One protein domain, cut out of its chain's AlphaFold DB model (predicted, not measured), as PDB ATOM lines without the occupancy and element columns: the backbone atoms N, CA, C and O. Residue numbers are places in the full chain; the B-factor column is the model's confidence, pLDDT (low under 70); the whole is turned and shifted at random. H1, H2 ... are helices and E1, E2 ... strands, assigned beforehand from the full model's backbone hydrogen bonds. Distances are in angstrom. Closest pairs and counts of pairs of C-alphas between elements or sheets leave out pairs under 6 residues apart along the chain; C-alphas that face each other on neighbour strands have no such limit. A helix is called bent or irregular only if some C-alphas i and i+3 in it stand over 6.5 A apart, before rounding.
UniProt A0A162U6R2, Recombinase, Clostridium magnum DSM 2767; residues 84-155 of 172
ATOM      1  N   LEU A  84     149.825 115.898 152.526       91.12
ATOM      2  CA  LEU A  84     150.959 116.568 153.138       91.12
ATOM      3  C   LEU A  84     152.077 116.718 152.108       91.12
ATOM      4  O   LEU A  84     152.208 115.915 151.181       91.12
ATOM      5  N   ILE A  85     152.913 117.741 152.280       91.56
ATOM      6  CA  ILE A  85     154.113 117.916 151.460       91.56
ATOM      7  C   ILE A  85     155.267 117.173 152.126       91.56
ATOM      8  O   ILE A  85     155.731 117.565 153.194       91.56
ATOM      9  N   GLN A  86     155.778 116.143 151.458       92.38
ATOM     10  CA  GLN A  86     157.021 115.483 151.832       92.38
ATOM     11  C   GLN A  86     158.179 116.098 151.043       92.38
ATOM     12  O   GLN A  86     158.165 116.103 149.812       92.38
ATOM     13  N   ARG A  87     159.189 116.619 151.746       93.06
ATOM     14  CA  ARG A  87     160.412 117.146 151.128       93.06
ATOM     15  C   ARG A  87     161.492 116.070 151.118       93.06
ATOM     16  O   ARG A  87     161.822 115.532 152.169       93.06
ATOM     17  N   ILE A  88     162.044 115.778 149.945       92.69
ATOM     18  CA  ILE A  88     163.057 114.736 149.743       92.69
ATOM     19  C   ILE A  88     164.330 115.412 149.234       92.69
ATOM     20  O   ILE A  88     164.314 116.074 148.192       92.69
ATOM     21  N   LYS A  89     165.431 115.277 149.980       93.31
ATOM     22  CA  LYS A  89     166.757 115.726 149.536       93.31
ATOM     23  C   LYS A  89     167.300 114.725 148.515       93.31
ATOM     24  O   LYS A  89     167.194 113.523 148.730       93.31
ATOM     25  N   ILE A  90     167.866 115.226 147.421       89.81
ATOM     26  CA  ILE A  90     168.501 114.405 146.384       89.81
ATOM     27  C   ILE A  90     169.990 114.772 146.363       89.81
ATOM     28  O   ILE A  90     170.288 115.970 146.315       89.81
ATOM     29  N   PRO A  91     170.916 113.796 146.394       90.62
ATOM     30  CA  PRO A  91     172.342 114.058 146.215       90.62
ATOM     31  C   PRO A  91     172.603 114.872 144.939       90.62
ATOM     32  O   PRO A  91     171.980 114.635 143.908       90.62
ATOM     33  N   GLY A  92     173.477 115.876 145.012       88.69
ATOM     34  CA  GLY A  92     173.773 116.758 143.874       88.69
ATOM     35  C   GLY A  92     172.722 117.840 143.583       88.69
ATOM     36  O   GLY A  92     172.921 118.653 142.682       88.69
ATOM     37  N   ARG A  93     171.622 117.925 144.348       87.50
ATOM     38  CA  ARG A  93     170.685 119.059 144.289       87.50
ATOM     39  C   ARG A  93     170.740 119.907 145.551       87.50
ATOM     40  O   ARG A  93     170.494 119.429 146.651       87.50
ATOM     41  N   SER A  94     170.929 121.212 145.354       85.94
ATOM     42  CA  SER A  94     170.873 122.211 146.432       85.94
ATOM     43  C   SER A  94     169.490 122.287 147.100       85.94
ATOM     44  O   SER A  94     169.388 122.502 148.307       85.94
ATOM     45  N   ARG A  95     168.405 122.078 146.339       85.62
ATOM     46  CA  ARG A  95     167.027 122.179 146.846       85.62
ATOM     47  C   ARG A  95     166.325 120.818 146.861       85.62
ATOM     48  O   ARG A  95     166.404 120.094 145.866       85.62
ATOM     49  N   PRO A  96     165.596 120.483 147.944       89.81
ATOM     50  CA  PRO A  96     164.811 119.259 147.996       89.81
ATOM     51  C   PRO A  96     163.642 119.319 147.007       89.81
ATOM     52  O   PRO A  96     163.084 120.388 146.748       89.81
ATOM     53  N   ILE A  97     163.237 118.158 146.503       91.38
ATOM     54  CA  ILE A  97     161.981 118.019 145.761       91.38
ATOM     55  C   ILE A  97     160.815 117.898 146.741       91.38
ATOM     56  O   ILE A  97     160.974 117.402 147.857       91.38
ATOM     57  N   ALA A  98     159.634 118.333 146.321       91.25
ATOM     58  CA  ALA A  98     158.401 118.160 147.075       91.25
ATOM     59  C   ALA A  98     157.549 117.068 146.422       91.25
ATOM     60  O   ALA A  98     157.377 117.067 145.205       91.25
ATOM     61  N   LYS A  99     156.987 116.161 147.220       90.94
ATOM     62  CA  LYS A  99     155.997 115.168 146.787       90.94
ATOM     63  C   LYS A  99     154.748 115.255 147.655       90.94
ATOM     64  O   LYS A  99     154.829 115.608 148.831       90.94
ATOM     65  N   LEU A 100     153.598 114.942 147.064       89.81
ATOM     66  CA  LEU A 100     152.343 114.821 147.798       89.81
ATOM     67  C   LEU A 100     152.284 113.448 148.474       89.81
ATOM     68  O   LEU A 100     152.389 112.421 147.808       89.81
ATOM     69  N   LYS A 101     152.099 113.440 149.793       89.81
ATOM     70  CA  LYS A 101     151.910 112.235 150.605       89.81
ATOM     71  C   LYS A 101     150.503 112.260 151.210       89.81
ATOM     72  O   LYS A 101     150.194 113.230 151.898       89.81
ATOM     73  N   PRO A 102     149.654 111.240 150.997       88.44
ATOM     74  CA  PRO A 102     148.351 111.177 151.653       88.44
ATOM     75  C   PRO A 102     148.483 111.230 153.183       88.44
ATOM     76  O   PRO A 102     149.312 110.528 153.765       88.44
ATOM     77  N   SER A 103     147.669 112.065 153.822       88.94
ATOM     78  CA  SER A 103     147.520 112.116 155.278       88.94
ATOM     79  C   SER A 103     146.801 110.860 155.767       88.94
ATOM     80  O   SER A 103     145.845 110.417 155.138       88.94
ATOM     81  N   ILE A 104     147.237 110.284 156.888       84.62
ATOM     82  CA  ILE A 104     146.643 109.050 157.434       84.62
ATOM     83  C   ILE A 104     145.192 109.299 157.869       84.62
ATOM     84  O   ILE A 104     144.301 108.531 157.516       84.62
ATOM     85  N   TYR A 105     144.948 110.406 158.573       81.88
ATOM     86  CA  TYR A 105     143.635 110.727 159.133       81.88
ATOM     87  C   TYR A 105     142.681 111.321 158.099       81.88
ATOM     88  O   TYR A 105     141.536 110.906 157.982       81.88
ATOM     89  N   GLU A 106     143.141 112.291 157.313       87.25
ATOM     90  CA  GLU A 106     142.252 113.025 156.404       87.25
ATOM     91  C   GLU A 106     141.910 112.225 155.136       87.25
ATOM     92  O   GLU A 106     140.914 112.515 154.471       87.25
ATOM     93  N   ARG A 107     142.700 111.192 154.800       86.81
ATOM     94  CA  ARG A 107     142.423 110.316 153.653       86.81
ATOM     95  C   ARG A 107     141.089 109.591 153.795       86.81
ATOM     96  O   ARG A 107     140.371 109.490 152.803       86.81
ATOM     97  N   SER A 108     140.743 109.103 154.986       88.75
ATOM     98  CA  SER A 108     139.467 108.406 155.205       88.75
ATOM     99  C   SER A 108     138.272 109.325 154.929       88.75
ATOM    100  O   SER A 108     137.305 108.916 154.290       88.75
ATOM    101  N   LEU A 109     138.387 110.603 155.301       91.19
ATOM    102  CA  LEU A 109     137.368 111.623 155.053       91.19
ATOM    103  C   LEU A 109     137.154 111.852 153.555       91.19
ATOM    104  O   LEU A 109     136.018 111.934 153.096       91.19
ATOM    105  N   ILE A 110     138.233 111.903 152.774       92.12
ATOM    106  CA  ILE A 110     138.150 112.037 151.313       92.12
ATOM    107  C   ILE A 110     137.493 110.811 150.685       92.12
ATOM    108  O   ILE A 110     136.628 110.958 149.823       92.12
ATOM    109  N   VAL A 111     137.865 109.608 151.129       92.06
ATOM    110  CA  VAL A 111     137.255 108.361 150.646       92.06
ATOM    111  C   VAL A 111     135.747 108.370 150.903       92.06
ATOM    112  O   VAL A 111     134.978 108.057 149.995       92.06
ATOM    113  N   ASN A 112     135.310 108.808 152.086       93.00
ATOM    114  CA  ASN A 112     133.889 108.944 152.405       93.00
ATOM    115  C   ASN A 112     133.182 109.949 151.484       93.00
ATOM    116  O   ASN A 112     132.101 109.653 150.980       93.00
ATOM    117  N   ILE A 113     133.803 111.096 151.192       94.75
ATOM    118  CA  ILE A 113     133.247 112.095 150.264       94.75
ATOM    119  C   ILE A 113     133.014 111.496 148.875       94.75
ATOM    120  O   ILE A 113     131.919 111.639 148.329       94.75
ATOM    121  N   PHE A 114     134.008 110.803 148.312       95.31
ATOM    122  CA  PHE A 114     133.863 110.166 147.000       95.31
ATOM    123  C   PHE A 114     132.859 109.012 147.028       95.31
ATOM    124  O   PHE A 114     132.090 108.859 146.084       95.31
ATOM    125  N   LYS A 115     132.791 108.250 148.126       95.88
ATOM    126  CA  LYS A 115     131.760 107.224 148.323       95.88
ATOM    127  C   LYS A 115     130.360 107.834 148.282       95.88
ATOM    128  O   LYS A 115     129.512 107.346 147.545       95.88
ATOM    129  N   PHE A 116     130.115 108.915 149.023       95.75
ATOM    130  CA  PHE A 116     128.816 109.587 149.005       95.75
ATOM    131  C   PHE A 116     128.492 110.189 147.636       95.75
ATOM    132  O   PHE A 116     127.352 110.107 147.183       95.75
ATOM    133  N   TYR A 117     129.485 110.745 146.949       96.56
ATOM    134  CA  TYR A 117     129.289 111.248 145.595       96.56
ATOM    135  C   TYR A 117     128.905 110.135 144.609       96.56
ATOM    136  O   TYR A 117     127.948 110.297 143.856       96.56
ATOM    137  N   ASN A 118     129.569 108.978 144.676       95.56
ATOM    138  CA  ASN A 118     129.255 107.814 143.843       95.56
ATOM    139  C   ASN A 118     127.866 107.222 144.130       95.56
ATOM    140  O   ASN A 118     127.260 106.635 143.243       95.56
ATOM    141  N   LEU A 119     127.340 107.407 145.345       96.56
ATOM    142  CA  LEU A 119     125.960 107.054 145.705       96.56
ATOM    143  C   LEU A 119     124.917 108.067 145.188       96.56
ATOM    144  O   LEU A 119     123.730 107.915 145.464       96.56
ATOM    145  N   GLY A 120     125.337 109.114 144.470       96.12
ATOM    146  CA  GLY A 120     124.448 110.121 143.884       96.12
ATOM    147  C   GLY A 120     124.081 111.273 144.822       96.12
ATOM    148  O   GLY A 120     123.196 112.070 144.507       96.12
ATOM    149  N   TYR A 121     124.737 111.410 145.980       96.56
ATOM    150  CA  TYR A 121     124.447 112.523 146.883       96.56
ATOM    151  C   TYR A 121     124.966 113.859 146.329       96.56
ATOM    152  O   TYR A 121     126.119 113.998 145.924       96.56
ATOM    153  N   GLY A 122     124.121 114.891 146.379       95.62
ATOM    154  CA  GLY A 122     124.519 116.254 146.023       95.62
ATOM    155  C   GLY A 122     125.477 116.884 147.044       95.62
ATOM    156  O   GLY A 122     125.447 116.562 148.233       95.62
ATOM    157  N   TYR A 123     126.284 117.862 146.613       96.94
ATOM    158  CA  TYR A 123     127.358 118.460 147.428       96.94
ATOM    159  C   TYR A 123     126.912 118.996 148.798       96.94
ATOM    160  O   TYR A 123     127.654 118.881 149.770       96.94
ATOM    161  N   ARG A 124     125.708 119.583 148.896       96.06
ATOM    162  CA  ARG A 124     125.155 120.071 150.176       96.06
ATOM    163  C   ARG A 124     124.875 118.923 151.146       96.06
ATOM    164  O   ARG A 124     125.237 119.023 152.311       96.06
ATOM    165  N   LYS A 125     124.286 117.834 150.645       96.25
ATOM    166  CA  LYS A 125     123.974 116.645 151.443       96.25
ATOM    167  C   LYS A 125     125.247 115.952 151.920       96.25
ATOM    168  O   LYS A 125     125.339 115.598 153.086       96.25
ATOM    169  N   ILE A 126     126.259 115.846 151.057       96.19
ATOM    170  CA  ILE A 126     127.580 115.332 151.449       96.19
ATOM    171  C   ILE A 126     128.196 116.203 152.553       96.19
ATOM    172  O   ILE A 126     128.707 115.670 153.529       96.19
ATOM    173  N   ALA A 127     128.142 117.532 152.422       95.31
ATOM    174  CA  ALA A 127     128.689 118.435 153.432       95.31
ATOM    175  C   ALA A 127     128.004 118.260 154.798       95.31
ATOM    176  O   ALA A 127     128.696 118.181 155.807       95.31
ATOM    177  N   GLN A 128     126.673 118.149 154.817       94.62
ATOM    178  CA  GLN A 128     125.904 117.884 156.034       94.62
ATOM    179  C   GLN A 128     126.316 116.555 156.676       94.62
ATOM    180  O   GLN A 128     126.770 116.554 157.813       94.62
ATOM    181  N   LEU A 129     126.292 115.462 155.905       94.25
ATOM    182  CA  LEU A 129     126.716 114.138 156.369       94.25
ATOM    183  C   LEU A 129     128.131 114.164 156.969       94.25
ATOM    184  O   LEU A 129     128.382 113.586 158.023       94.25
ATOM    185  N   MET A 130     129.067 114.856 156.316       93.62
ATOM    186  CA  MET A 130     130.440 114.977 156.806       93.62
ATOM    187  C   MET A 130     130.552 115.802 158.097       93.62
ATOM    188  O   MET A 130     131.410 115.490 158.918       93.62
ATOM    189  N   ASN A 131     129.719 116.829 158.292       92.81
ATOM    190  CA  ASN A 131     129.673 117.583 159.551       92.81
ATOM    191  C   ASN A 131     129.106 116.736 160.692       92.81
ATOM    192  O   ASN A 131     129.676 116.748 161.780       92.81
ATOM    193  N   ASP A 132     128.052 115.966 160.419       90.62
ATOM    194  CA  ASP A 132     127.416 115.090 161.409       90.62
ATOM    195  C   ASP A 132     128.378 113.977 161.862       90.62
ATOM    196  O   ASP A 132     128.452 113.643 163.042       90.62
ATOM    197  N   MET A 133     129.172 113.429 160.934       86.50
ATOM    198  CA  MET A 133     130.160 112.382 161.226       86.50
ATOM    199  C   MET A 133     131.467 112.907 161.829       86.50
ATOM    200  O   MET A 133     132.161 112.177 162.536       86.50
ATOM    201  N   CYS A 134     131.883 114.123 161.473       77.88
ATOM    202  CA  CYS A 134     133.229 114.625 161.739       77.88
ATOM    203  C   CYS A 134     133.181 116.107 162.132       77.88
ATOM    204  O   CYS A 134     133.676 116.968 161.400       77.88
ATOM    205  N   GLY A 135     132.633 116.394 163.316       65.94
ATOM    206  CA  GLY A 135     132.433 117.754 163.842       65.94
ATOM    207  C   GLY A 135     133.700 118.609 164.015       65.94
ATOM    208  O   GLY A 135     133.604 119.809 164.243       65.94
ATOM    209  N   ASN A 136     134.896 118.036 163.845       70.00
ATOM    210  CA  ASN A 136     136.166 118.766 163.947       70.00
ATOM    211  C   ASN A 136     136.470 119.671 162.738       70.00
ATOM    212  O   ASN A 136     137.417 120.454 162.785       70.00
ATOM    213  N   ASN A 137     135.722 119.564 161.634       70.12
ATOM    214  CA  ASN A 137     135.929 120.382 160.440       70.12
ATOM    215  C   ASN A 137     134.604 120.913 159.899       70.12
ATOM    216  O   ASN A 137     133.702 120.133 159.624       70.12
ATOM    217  N   ALA A 138     134.533 122.217 159.613       86.12
ATOM    218  CA  ALA A 138     133.404 122.792 158.887       86.12
ATOM    219  C   ALA A 138     133.442 122.358 157.409       86.12
ATOM    220  O   ALA A 138     134.206 122.882 156.584       86.12
ATOM    221  N   TRP A 139     132.629 121.366 157.065       92.56
ATOM    222  CA  TRP A 139     132.375 120.934 155.701       92.56
ATOM    223  C   TRP A 139     131.315 121.826 155.070       92.56
ATOM    224  O   TRP A 139     130.159 121.861 155.481       92.56
ATOM    225  N   THR A 140     131.716 122.558 154.035       94.56
ATOM    226  CA  THR A 140     130.817 123.397 153.240       94.56
ATOM    227  C   THR A 140     130.620 122.794 151.857       94.56
ATOM    228  O   THR A 140     131.493 122.086 151.347       94.56
ATOM    229  N   LYS A 141     129.507 123.141 151.196       95.50
ATOM    230  CA  LYS A 141     129.252 122.773 149.792       95.50
ATOM    231  C   LYS A 141     130.467 123.073 148.902       95.50
ATOM    232  O   LYS A 141     130.886 122.212 148.139       95.50
ATOM    233  N   GLY A 142     131.043 124.272 149.032       94.38
ATOM    234  CA  GLY A 142     132.189 124.702 148.224       94.38
ATOM    235  C   GLY A 142     133.451 123.878 148.486       94.38
ATOM    236  O   GLY A 142     134.166 123.537 147.546       94.38
ATOM    237  N   LYS A 143     133.704 123.484 149.744       92.62
ATOM    238  CA  LYS A 143     134.826 122.597 150.085       92.62
ATOM    239  C   LYS A 143     134.653 121.222 149.437       92.62
ATOM    240  O   LYS A 143     135.584 120.751 148.789       92.62
ATOM    241  N   ILE A 144     133.466 120.624 149.550       95.25
ATOM    242  CA  ILE A 144     133.139 119.339 148.913       95.25
ATOM    243  C   ILE A 144     133.290 119.418 147.391       95.25
ATOM    244  O   ILE A 144     133.980 118.592 146.796       95.25
ATOM    245  N   GLU A 145     132.721 120.450 146.772       94.81
ATOM    246  CA  GLU A 145     132.825 120.682 145.331       94.81
ATOM    247  C   GLU A 145     134.288 120.807 144.882       94.81
ATOM    248  O   GLU A 145     134.693 120.175 143.908       94.81
ATOM    249  N   SER A 146     135.107 121.560 145.625       92.12
ATOM    250  CA  SER A 146     136.534 121.716 145.326       92.12
ATOM    251  C   SER A 146     137.326 120.411 145.443       92.12
ATOM    252  O   SER A 146     138.322 120.250 144.743       92.12
ATOM    253  N   ILE A 147     136.901 119.488 146.314       93.25
ATOM    254  CA  ILE A 147     137.534 118.178 146.484       93.25
ATOM    255  C   ILE A 147     137.157 117.265 145.320       93.25
ATOM    256  O   ILE A 147     138.042 116.735 144.660       93.25
ATOM    257  N   ILE A 148     135.863 117.140 145.024       93.38
ATOM    258  CA  ILE A 148     135.362 116.253 143.966       93.38
ATOM    259  C   ILE A 148     135.887 116.683 142.594       93.38
ATOM    260  O   ILE A 148     136.322 115.846 141.808       93.38
ATOM    261  N   LYS A 149     135.917 117.992 142.315       90.56
ATOM    262  CA  LYS A 149     136.432 118.531 141.048       90.56
ATOM    263  C   LYS A 149     137.952 118.487 140.933       90.56
ATOM    264  O   LYS A 149     138.471 118.982 139.938       90.56
ATOM    265  N   ASN A 150     138.683 117.993 141.930       89.44
ATOM    266  CA  ASN A 150     140.136 117.995 141.910       89.44
ATOM    267  C   ASN A 150     140.705 116.628 141.496       89.44
ATOM    268  O   ASN A 150     140.797 115.704 142.294       89.44
ATOM    269  N   GLU A 151     141.188 116.535 140.259       84.69
ATOM    270  CA  GLU A 151     141.875 115.355 139.709       84.69
ATOM    271  C   GLU A 151     143.129 114.939 140.497       84.69
ATOM    272  O   GLU A 151     143.624 113.836 140.292       84.69
ATOM    273  N   THR A 152     143.648 115.737 141.446       86.25
ATOM    274  CA  THR A 152     144.729 115.218 142.303       86.25
ATOM    275  C   THR A 152     144.345 113.973 143.084       86.25
ATOM    276  O   THR A 152     145.211 113.162 143.406       86.25
ATOM    277  N   TYR A 153     143.053 113.794 143.364       88.12
ATOM    278  CA  TYR A 153     142.552 112.610 144.055       88.12
ATOM    279  C   TYR A 153     142.486 111.358 143.166       88.12
ATOM    280  O   TYR A 153     142.294 110.270 143.699       88.12
ATOM    281  N   THR A 154     142.708 111.471 141.850       83.25
ATOM    282  CA  THR A 154     142.819 110.315 140.938       83.25
ATOM    283  C   THR A 154     144.269 109.886 140.690       83.25
ATOM    284  O   THR A 154     144.519 109.002 139.878       83.25
ATOM    285  N   GLY A 155     145.239 110.494 141.386       76.88
ATOM    286  CA  GLY A 155     146.661 110.139 141.296       76.88
ATOM    287  C   GLY A 155     147.494 111.006 140.348       76.88
ATOM    288  O   GLY A 155     148.713 110.842 140.303       76.88
TER     289      GLY A 155
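Overview. This is residues 84 to 155 of the 172 residues of the protein "Recombinase" of Clostridium magnum DSM 2767 (UniProt A0A162U6R2). What shape does this domain have? A hairpin of two strands, E1 and E2, makes a long arm that reaches away from a small head of three crossed helices, H1, H2 and H3. H1 leads from the arm into the head, where it folds back into H2, H3 crosses both, and the short H4 comes last, close to H3. What is it made of, and how large is it? The printed part has 72 residues, with two named strands and then four named helices in the order E1, E2, H1, H2, H3, H4; the sheet, E1 - E2, is antiparallel and the class is mixed, helices and strands. The whole is loose, with a radius of gyration of the C-alphas of 15.7 A and spans of 50 by 24 by 18 A.

Along the chain. Where are the strands? E1 is residues 84 to 88, 12.7 A long, with C-alpha 84 at (150.959, 116.568, 153.138). E2 is residues 97 to 102, 16.3 A long. Where are the helices? H1 is residues 104 to 118, 22.1 A long, from C-alpha 104 at (146.643, 109.050, 157.434); it is neither bent nor irregular, but only just: C-alphas 105 and 108 are 6.2 A apart. H2 is residues 123 to 133, 15.3 A, and H3 is residues 141 to 148, 10.7 A. H4 is residues 151 to 154, 5.3 A, with C-alpha 154 at (142.819, 110.315, 140.938).

Arrangement. How do the strands pair? The hairpin E1 and E2 is antiparallel at 143 degrees, with N 86 and O 99 2.8 A apart and N 88 and O 97 2.9 A apart, both within hydrogen-bond range. E1 is apart from the four helices. How do the helices meet? H1 and H2, a helical hairpin, touch at a steep tilt of 43 degrees, opposite ways, the closest C-alphas being those of Phe 116 and Ile 126, 6.4 A. H3 is about perpendicular to both, at 84 degrees: it touches H2 at the C-alphas of Arg 124 and Lys 141, 4.9 A, and residues 110 to 114 of H1, with the C-alphas of Phe 114 and Ile 148 closest at 7.0 A. H4 is close to but not clearly touching H3, with the C-alphas of Ile 147 and Tyr 153 closest at 7.9 A. What do the helix backbones show? In H2 and H3 every O i to N i+4 pair is within hydrogen-bond range, in H1 9 of 11, and H4 is too short for such a pair.

Size, cuts and confidence. How far does it reach? The two C-alphas farthest apart are those of Gly 92 and Lys 125, 50.4 A. Is there a cut or a long link? The printed part has no cut, and no link is long. Where is confidence low? The mean pLDDT of the printed part is 90.3, and one residue, Gly 135, is under 70.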